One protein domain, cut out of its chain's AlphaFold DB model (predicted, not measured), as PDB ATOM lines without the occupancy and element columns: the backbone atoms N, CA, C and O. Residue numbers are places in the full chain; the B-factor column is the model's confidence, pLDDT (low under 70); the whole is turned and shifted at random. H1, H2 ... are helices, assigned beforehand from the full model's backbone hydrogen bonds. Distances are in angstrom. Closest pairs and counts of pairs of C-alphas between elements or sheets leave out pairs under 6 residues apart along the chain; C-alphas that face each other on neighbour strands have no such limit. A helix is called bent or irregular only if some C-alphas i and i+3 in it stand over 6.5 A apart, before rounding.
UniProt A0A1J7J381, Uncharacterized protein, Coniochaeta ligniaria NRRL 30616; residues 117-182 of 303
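AT A GLANCE: This is residues 117 to 182 of the 303 residues of an uncharacterized protein of Coniochaeta ligniaria NRRL 30616 (UniProt A0A1J7J381). A long, kinked helix, H2, makes the longest axis, and a much shorter helix, H1, is set crosswise near its middle. The unnamed residues 117 to 128 lead into H1, and a long loop from H1 swings out at residues 140 to 146 before it returns to begin H2, whose last residues, 175 to 181, stick out at the other end. The printed part has 66 residues, with two named helices in the order H1, H2 and no named strand; the class is all helix, with 38 residues in the named helices. It is only just compact, close to loose, with a radius of gyration of the C-alphas of 13.0 A, and is elongated, spanning 43 by 27 by 17 A.

HOW THE PARTS SIT: H1, residues 129 to 138, and H2, residues 154 to 181, only just touch, with 3 pairs of C-alphas within 8 A. The closest C-alphas are those of Tyr 132 and Phe 170, 7.3 A apart. H2 touches H1 with residues 167 to 170 alone. Their lines stand about perpendicular, at 77 degrees, and their centres are 9.5 A apart. H2 has a kink of 38 degrees near residue 165. In the backbones, 3 of 6 O i to N i+4 pairs are within hydrogen-bond range in H1 and 21 of 24 in H2.

IN THESE COORDINATES: H1 runs from Met 129, C-alpha at (15.446, -24.618, 183.210), to Arg 138, 14.2 A away. It is neither bent nor irregular, but only just: C-alphas 134 and 137 are 6.4 A apart. H2 runs 40.7 A from Ala 154, C-alpha at (7.953, -7.376, 198.008), to Ser 181, C-alpha at (27.569, -29.889, 170.364).

THE WHOLE: The C-alphas farthest apart, those of Asp 152 and Met 182, are 43.5 A apart. The printed part has no cut. The link from H1 to H2, 15 residues, is long. The mean pLDDT of the printed part is 72.0; residues 117 to 121, 140 to 158, 161 and 164 are under 70.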
ATOM      1  N   PRO A 117       4.492  -2.734 182.473       54.50
ATOM      2  CA  PRO A 117       4.143  -4.138 182.605       54.50
ATOM      3  C   PRO A 117       4.568  -4.661 183.988       54.50
ATOM      4  O   PRO A 117       5.617  -4.281 184.518       54.50
ATOM      5  N   VAL A 118       3.730  -5.526 184.564       59.41
ATOM      6  CA  VAL A 118       4.031  -6.296 185.782       59.41
ATOM      7  C   VAL A 118       5.314  -7.101 185.561       59.41
ATOM      8  O   VAL A 118       5.566  -7.563 184.443       59.41
ATOM      9  N   TYR A 119       6.132  -7.262 186.605       63.97
ATOM     10  CA  TYR A 119       7.396  -7.988 186.498       63.97
ATOM     11  C   TYR A 119       7.171  -9.419 185.964       63.97
ATOM     12  O   TYR A 119       6.437 -10.203 186.570       63.97
ATOM     13  N   PRO A 120       7.773  -9.803 184.824       67.25
ATOM     14  CA  PRO A 120       7.234 -10.905 184.027       67.25
ATOM     15  C   PRO A 120       7.729 -12.299 184.451       67.25
ATOM     16  O   PRO A 120       7.401 -13.296 183.808       67.25
ATOM     17  N   TYR A 121       8.515 -12.376 185.527       69.12
ATOM     18  CA  TYR A 121       9.154 -13.603 186.013       69.12
ATOM     19  C   TYR A 121       8.394 -14.258 187.180       69.12
ATOM     20  O   TYR A 121       8.822 -15.280 187.707       69.12
ATOM     21  N   GLY A 122       7.229 -13.723 187.557       72.62
ATOM     22  CA  GLY A 122       6.332 -14.357 188.523       72.62
ATOM     23  C   GLY A 122       6.918 -14.498 189.934       72.62
ATOM     24  O   GLY A 122       7.685 -13.654 190.402       72.62
ATOM     25  N   ARG A 123       6.488 -15.556 190.638       75.44
ATOM     26  CA  ARG A 123       6.779 -15.795 192.066       75.44
ATOM     27  C   ARG A 123       7.596 -17.060 192.350       75.44
ATOM     28  O   ARG A 123       7.841 -17.368 193.513       75.44
ATOM     29  N   ASP A 124       7.953 -17.822 191.320       75.38
ATOM     30  CA  ASP A 124       8.765 -19.029 191.483       75.38
ATOM     31  C   ASP A 124      10.249 -18.656 191.423       75.38
ATOM     32  O   ASP A 124      10.735 -18.148 190.412       75.38
ATOM     33  N   HIS A 125      10.959 -18.894 192.524       75.12
ATOM     34  CA  HIS A 125      12.385 -18.581 192.669       75.12
ATOM     35  C   HIS A 125      13.270 -19.827 192.596       75.12
ATOM     36  O   HIS A 125      14.485 -19.728 192.771       75.12
ATOM     37  N   HIS A 126      12.689 -21.006 192.363       82.25
ATOM     38  CA  HIS A 126      13.455 -22.237 192.222       82.25
ATOM     39  C   HIS A 126      14.150 -22.306 190.859       82.25
ATOM     40  O   HIS A 126      13.623 -21.853 189.843       82.25
ATOM     41  N   TRP A 127      15.330 -22.931 190.828       82.31
ATOM     42  CA  TRP A 127      16.049 -23.179 189.582       82.31
ATOM     43  C   TRP A 127      15.268 -24.149 188.684       82.31
ATOM     44  O   TRP A 127      15.186 -25.343 188.971       82.31
ATOM     45  N   ASN A 128      14.702 -23.640 187.587       86.56
ATOM     46  CA  ASN A 128      13.822 -24.391 186.693       86.56
ATOM     47  C   ASN A 128      14.113 -24.067 185.217       86.56
ATOM     48  O   ASN A 128      13.499 -23.179 184.625       86.56
ATOM     49  N   MET A 129      15.037 -24.819 184.608       86.06
ATOM     50  CA  MET A 129      15.446 -24.618 183.210       86.06
ATOM     51  C   MET A 129      14.275 -24.675 182.212       86.06
ATOM     52  O   MET A 129      14.144 -23.724 181.440       86.06
ATOM     53  N   PRO A 130      13.369 -25.679 182.242       89.62
ATOM     54  CA  PRO A 130      12.218 -25.702 181.334       89.62
ATOM     55  C   PRO A 130      11.316 -24.466 181.429       89.62
ATOM     56  O   PRO A 130      10.683 -24.075 180.446       89.62
ATOM     57  N   TRP A 131      11.199 -23.863 182.614       85.62
ATOM     58  CA  TRP A 131      10.461 -22.616 182.794       85.62
ATOM     59  C   TRP A 131      11.256 -21.410 182.271       85.62
ATOM     60  O   TRP A 131      10.715 -20.634 181.477       85.62
ATOM     61  N   TYR A 132      12.542 -21.298 182.624       85.56
ATOM     62  CA  TYR A 132      13.433 -20.228 182.158       85.56
ATOM     63  C   TYR A 132      13.522 -20.165 180.629       85.56
ATOM     64  O   TYR A 132      13.423 -19.081 180.055       85.56
ATOM     65  N   GLU A 133      13.599 -21.318 179.958       86.81
ATOM     66  CA  GLU A 133      13.608 -21.428 178.493       86.81
ATOM     67  C   GLU A 133      12.382 -20.789 177.834       86.81
ATOM     68  O   GLU A 133      12.469 -20.288 176.713       86.81
ATOM     69  N   ARG A 134      11.235 -20.775 178.522       85.81
ATOM     70  CA  ARG A 134      10.017 -20.131 178.018       85.81
ATOM     71  C   ARG A 134       9.964 -18.649 178.356       85.81
ATOM     72  O   ARG A 134       9.485 -17.875 177.534       85.81
ATOM     73  N   VAL A 135      10.376 -18.264 179.561       79.50
ATOM     74  CA  VAL A 135      10.103 -16.926 180.109       79.50
ATOM     75  C   VAL A 135      11.223 -15.933 179.802       79.50
ATOM     76  O   VAL A 135      10.924 -14.809 179.409       79.50
ATOM     77  N   ILE A 136      12.495 -16.327 179.898       80.38
ATOM     78  CA  ILE A 136      13.628 -15.411 179.679       80.38
ATOM     79  C   ILE A 136      13.677 -14.913 178.222       80.38
ATOM     80  O   ILE A 136      13.700 -13.699 178.022       80.38
ATOM     81  N   PRO A 137      13.585 -15.774 177.184       80.44
ATOM     82  CA  PRO A 137      13.559 -15.316 175.792       80.44
ATOM     83  C   PRO A 137      12.397 -14.384 175.442       80.44
ATOM     84  O   PRO A 137      12.558 -13.491 174.618       80.44
ATOM     85  N   ARG A 138      11.225 -14.580 176.056       75.56
ATOM     86  CA  ARG A 138      10.017 -13.785 175.769       75.56
ATOM     87  C   ARG A 138      10.054 -12.387 176.371       75.56
ATOM     88  O   ARG A 138       9.350 -11.511 175.886       75.56
ATOM     89  N   ASN A 139      10.849 -12.200 177.419       71.31
ATOM     90  CA  ASN A 139      10.946 -10.950 178.166       71.31
ATOM     91  C   ASN A 139      12.279 -10.228 177.928       71.31
ATOM     92  O   ASN A 139      12.612  -9.284 178.647       71.31
ATOM     93  N   LEU A 140      13.041 -10.662 176.918       67.88
ATOM     94  CA  LEU A 140      14.185  -9.928 176.396       67.88
ATOM     95  C   LEU A 140      13.700  -8.613 175.796       67.88
ATOM     96  O   LEU A 140      12.930  -8.590 174.836       67.88
ATOM     97  N   ILE A 141      14.171  -7.514 176.366       58.69
ATOM     98  CA  ILE A 141      13.915  -6.182 175.840       58.69
ATOM     99  C   ILE A 141      15.079  -5.849 174.895       58.69
ATOM    100  O   ILE A 141      16.225  -5.871 175.340       58.69
ATOM    101  N   PRO A 142      14.822  -5.554 173.603       43.81
ATOM    102  CA  PRO A 142      15.872  -5.239 172.627       43.81
ATOM    103  C   PRO A 142      16.664  -3.968 172.951       43.81
ATOM    104  O   PRO A 142      17.723  -3.727 172.379       43.81
ATOM    105  N   THR A 143      16.123  -3.112 173.816       42.41
ATOM    106  CA  THR A 143      16.703  -1.821 174.161       42.41
ATOM    107  C   THR A 143      17.458  -1.887 175.489       42.41
ATOM    108  O   THR A 143      16.955  -2.380 176.494       42.41
ATOM    109  N   TYR A 144      18.648  -1.277 175.512       36.56
ATOM    110  CA  TYR A 144      19.477  -1.014 176.702       36.56
ATOM    111  C   TYR A 144      18.802  -0.110 177.750       36.56
ATOM    112  O   TYR A 144      19.405   0.249 178.764       36.56
ATOM    113  N   HIS A 145      17.558   0.302 177.517       36.78
ATOM    114  CA  HIS A 145      16.790   1.034 178.500       36.78
ATOM    115  C   HIS A 145      16.070   0.024 179.380       36.78
ATOM    116  O   HIS A 145      15.209  -0.706 178.887       36.78
ATOM    117  N   PRO A 146      16.383  -0.029 180.680       44.94
ATOM    118  CA  PRO A 146      15.637  -0.886 181.569       44.94
ATOM    119  C   PRO A 146      14.178  -0.439 181.569       44.94
ATOM    120  O   PRO A 146      13.846   0.645 182.059       44.94
ATOM    121  N   VAL A 147      13.296  -1.271 181.010       49.53
ATOM    122  CA  VAL A 147      11.860  -1.144 181.246       49.53
ATOM    123  C   VAL A 147      11.704  -1.318 182.742       49.53
ATOM    124  O   VAL A 147      11.997  -2.377 183.282       49.53
ATOM    125  N   LYS A 148      11.348  -0.232 183.420       53.09
ATOM    126  CA  LYS A 148      11.177  -0.207 184.868       53.09
ATOM    127  C   LYS A 148       9.893  -0.986 185.161       53.09
ATOM    128  O   LYS A 148       8.842  -0.415 184.897       53.09
ATOM    129  N   PRO A 149       9.908  -2.231 185.657       55.03
ATOM    130  CA  PRO A 149       8.667  -2.872 186.073       55.03
ATOM    131  C   PRO A 149       8.068  -2.080 187.243       55.03
ATOM    132  O   PRO A 149       8.792  -1.426 188.002       55.03
ATOM    133  N   ARG A 150       6.742  -2.095 187.382       53.53
ATOM    134  CA  ARG A 150       6.124  -1.725 188.660       53.53
ATOM    135  C   ARG A 150       6.352  -2.902 189.613       53.53
ATOM    136  O   ARG A 150       6.172  -4.044 189.200       53.53
ATOM    137  N   PHE A 151       6.813  -2.621 190.832       60.97
ATOM    138  CA  PHE A 151       6.836  -3.613 191.904       60.97
ATOM    139  C   PHE A 151       5.526  -3.478 192.662       60.97
ATOM    140  O   PHE A 151       5.311  -2.474 193.343       60.97
ATOM    141  N   ASP A 152       4.643  -4.450 192.489       61.38
ATOM    142  CA  ASP A 152       3.330  -4.453 193.127       61.38
ATOM    143  C   ASP A 152       3.432  -4.990 194.557       61.38
ATOM    144  O   ASP A 152       2.617  -4.647 195.416       61.38
ATOM    145  N   ASP A 153       4.464  -5.793 194.829       64.06
ATOM    146  CA  ASP A 153       4.746  -6.364 196.137       64.06
ATOM    147  C   ASP A 153       6.254  -6.609 196.384       64.06
ATOM    148  O   ASP A 153       7.117  -6.416 195.523       64.06
ATOM    149  N   ALA A 154       6.585  -7.031 197.611       68.75
ATOM    150  CA  ALA A 154       7.953  -7.376 198.008       68.75
ATOM    151  C   ALA A 154       8.522  -8.576 197.232       68.75
ATOM    152  O   ALA A 154       9.742  -8.726 197.129       68.75
ATOM    153  N   ASN A 155       7.653  -9.433 196.693       69.44
ATOM    154  CA  ASN A 155       8.083 -10.558 195.889       69.44
ATOM    155  C   ASN A 155       8.628 -10.072 194.543       69.44
ATOM    156  O   ASN A 155       9.679 -10.555 194.156       69.44
ATOM    157  N   ASP A 156       8.028  -9.081 193.882       62.97
ATOM    158  CA  ASP A 156       8.567  -8.565 192.614       62.97
ATOM    159  C   ASP A 156       9.984  -7.978 192.768       62.97
ATOM    160  O   ASP A 156      10.856  -8.158 191.908       62.97
ATOM    161  N   ALA A 157      10.242  -7.320 193.904       66.69
ATOM    162  CA  ALA A 157      11.575  -6.837 194.256       66.69
ATOM    163  C   ALA A 157      12.563  -7.999 194.466       66.69
ATOM    164  O   ALA A 157      13.684  -7.960 193.957       66.69
ATOM    165  N   MET A 158      12.137  -9.059 195.161       66.50
ATOM    166  CA  MET A 158      12.944 -10.267 195.350       66.50
ATOM    167  C   MET A 158      13.200 -10.992 194.025       66.50
ATOM    168  O   MET A 158      14.341 -11.353 193.746       66.50
ATOM    169  N   THR A 159      12.180 -11.148 193.175       70.50
ATOM    170  CA  THR A 159      12.314 -11.782 191.860       70.50
ATOM    171  C   THR A 159      13.300 -10.993 191.003       70.50
ATOM    172  O   THR A 159      14.097 -11.576 190.284       70.50
ATOM    173  N   THR A 160      13.325  -9.665 191.118       71.00
ATOM    174  CA  THR A 160      14.318  -8.852 190.403       71.00
ATOM    175  C   THR A 160      15.743  -9.180 190.814       71.00
ATOM    176  O   THR A 160      16.597  -9.342 189.944       71.00
ATOM    177  N   LEU A 161      15.994  -9.316 192.117       68.62
ATOM    178  CA  LEU A 161      17.304  -9.703 192.641       68.62
ATOM    179  C   LEU A 161      17.685 -11.127 192.228       68.62
ATOM    180  O   LEU A 161      18.824 -11.367 191.843       68.62
ATOM    181  N   THR A 162      16.751 -12.080 192.257       71.69
ATOM    182  CA  THR A 162      17.054 -13.455 191.835       71.69
ATOM    183  C   THR A 162      17.344 -13.523 190.335       71.69
ATOM    184  O   THR A 162      18.302 -14.184 189.923       71.69
ATOM    185  N   GLN A 163      16.610 -12.774 189.507       74.56
ATOM    186  CA  GLN A 163      16.833 -12.745 188.059       74.56
ATOM    187  C   GLN A 163      18.180 -12.130 187.651       74.56
ATOM    188  O   GLN A 163      18.701 -12.509 186.601       74.56
ATOM    189  N   THR A 164      18.809 -11.278 188.477       69.94
ATOM    190  CA  THR A 164      20.165 -10.760 188.182       69.94
ATOM    191  C   THR A 164      21.218 -11.865 188.152       69.94
ATOM    192  O   THR A 164      22.227 -11.729 187.468       69.94
ATOM    193  N   VAL A 165      20.985 -12.962 188.879       74.19
ATOM    194  CA  VAL A 165      21.874 -14.131 188.931       74.19
ATOM    195  C   VAL A 165      21.391 -15.229 187.983       74.19
ATOM    196  O   VAL A 165      22.202 -15.879 187.318       74.19
ATOM    197  N   VAL A 166      20.073 -15.418 187.871       80.12
ATOM    198  CA  VAL A 166      19.479 -16.448 187.007       80.12
ATOM    199  C   VAL A 166      19.754 -16.177 185.531       80.12
ATOM    200  O   VAL A 166      20.113 -17.110 184.822       80.12
ATOM    201  N   HIS A 167      19.628 -14.933 185.054       79.06
ATOM    202  CA  HIS A 167      19.835 -14.616 183.637       79.06
ATOM    203  C   HIS A 167      21.243 -14.994 183.143       79.06
ATOM    204  O   HIS A 167      21.331 -15.755 182.176       79.06
ATOM    205  N   PRO A 168      22.341 -14.544 183.787       73.06
ATOM    206  CA  PRO A 168      23.690 -14.950 183.396       73.06
ATOM    207  C   PRO A 168      23.884 -16.467 183.429       73.06
ATOM    208  O   PRO A 168      24.431 -17.036 182.489       73.06
ATOM    209  N   ALA A 169      23.398 -17.135 184.480       79.62
ATOM    210  CA  ALA A 169      23.538 -18.580 184.628       79.62
ATOM    211  C   ALA A 169      22.748 -19.358 183.561       79.62
ATOM    212  O   ALA A 169      23.248 -20.342 183.017       79.62
ATOM    213  N   PHE A 170      21.535 -18.909 183.227       85.25
ATOM    214  CA  PHE A 170      20.708 -19.478 182.166       85.25
ATOM    215  C   PHE A 170      21.400 -19.370 180.807       85.25
ATOM    216  O   PHE A 170      21.517 -20.370 180.093       85.25
ATOM    217  N   TRP A 171      21.881 -18.173 180.456       83.56
ATOM    218  CA  TRP A 171      22.558 -17.950 179.182       83.56
ATOM    219  C   TRP A 171      23.864 -18.727 179.095       83.56
ATOM    220  O   TRP A 171      24.079 -19.420 178.105       83.56
ATOM    221  N   PHE A 172      24.664 -18.725 180.161       82.75
ATOM    222  CA  PHE A 172      25.858 -19.558 180.258       82.75
ATOM    223  C   PHE A 172      25.536 -21.041 180.030       82.75
ATOM    224  O   PHE A 172      26.137 -21.678 179.166       82.75
ATOM    225  N   ALA A 173      24.544 -21.594 180.737       85.62
ATOM    226  CA  ALA A 173      24.156 -22.996 180.589       85.62
ATOM    227  C   ALA A 173      23.686 -23.321 179.160       85.62
ATOM    228  O   ALA A 173      24.042 -24.364 178.604       85.62
ATOM    229  N   ARG A 174      22.909 -22.424 178.543       86.50
ATOM    230  CA  ARG A 174      22.426 -22.585 177.167       86.50
ATOM    231  C   ARG A 174      23.578 -22.566 176.164       86.50
ATOM    232  O   ARG A 174      23.648 -23.447 175.310       86.50
ATOM    233  N   GLU A 175      24.472 -21.592 176.269       87.50
ATOM    234  CA  GLU A 175      25.617 -21.453 175.371       87.50
ATOM    235  C   GLU A 175      26.605 -22.608 175.518       87.50
ATOM    236  O   GLU A 175      27.012 -23.180 174.510       87.50
ATOM    237  N   VAL A 176      26.915 -23.035 176.747       85.19
ATOM    238  CA  VAL A 176      27.768 -24.206 177.010       85.19
ATOM    239  C   VAL A 176      27.173 -25.478 176.403       85.19
ATOM    240  O   VAL A 176      27.902 -26.276 175.811       85.19
ATOM    241  N   ASN A 177      25.853 -25.666 176.483       86.56
ATOM    242  CA  ASN A 177      25.194 -26.808 175.847       86.56
ATOM    243  C   ASN A 177      25.321 -26.781 174.318       86.56
ATOM    244  O   ASN A 177      25.555 -27.824 173.704       86.56
ATOM    245  N   VAL A 178      25.211 -25.603 173.695       87.31
ATOM    246  CA  VAL A 178      25.428 -25.458 172.248       87.31
ATOM    247  C   VAL A 178      26.897 -25.698 171.902       87.31
ATOM    248  O   VAL A 178      27.183 -26.486 171.002       87.31
ATOM    249  N   LEU A 179      27.829 -25.097 172.639       85.50
ATOM    250  CA  LEU A 179      29.270 -25.282 172.470       85.50
ATOM    251  C   LEU A 179      29.680 -26.754 172.567       85.50
ATOM    252  O   LEU A 179      30.438 -27.229 171.728       85.50
ATOM    253  N   ARG A 180      29.116 -27.511 173.516       83.56
ATOM    254  CA  ARG A 180      29.344 -28.960 173.653       83.56
ATOM    255  C   ARG A 180      28.962 -29.749 172.396       83.56
ATOM    256  O   ARG A 180      29.526 -30.811 172.145       83.56
ATOM    257  N   SER A 181      27.998 -29.259 171.621       83.69
ATOM    258  CA  SER A 181      27.569 -29.889 170.364       83.69
ATOM    259  C   SER A 181      28.415 -29.484 169.152       83.69
ATOM    260  O   SER A 181      28.287 -30.083 168.082       83.69
ATOM    261  N   MET A 182      29.286 -28.480 169.294       84.06
ATOM    262  CA  MET A 182      30.111 -27.991 168.195       84.06
ATOM    263  C   MET A 182      31.310 -28.895 167.939       84.06
ATOM    264  O   MET A 182      32.025 -29.312 168.846       84.06
TER     265      MET A 182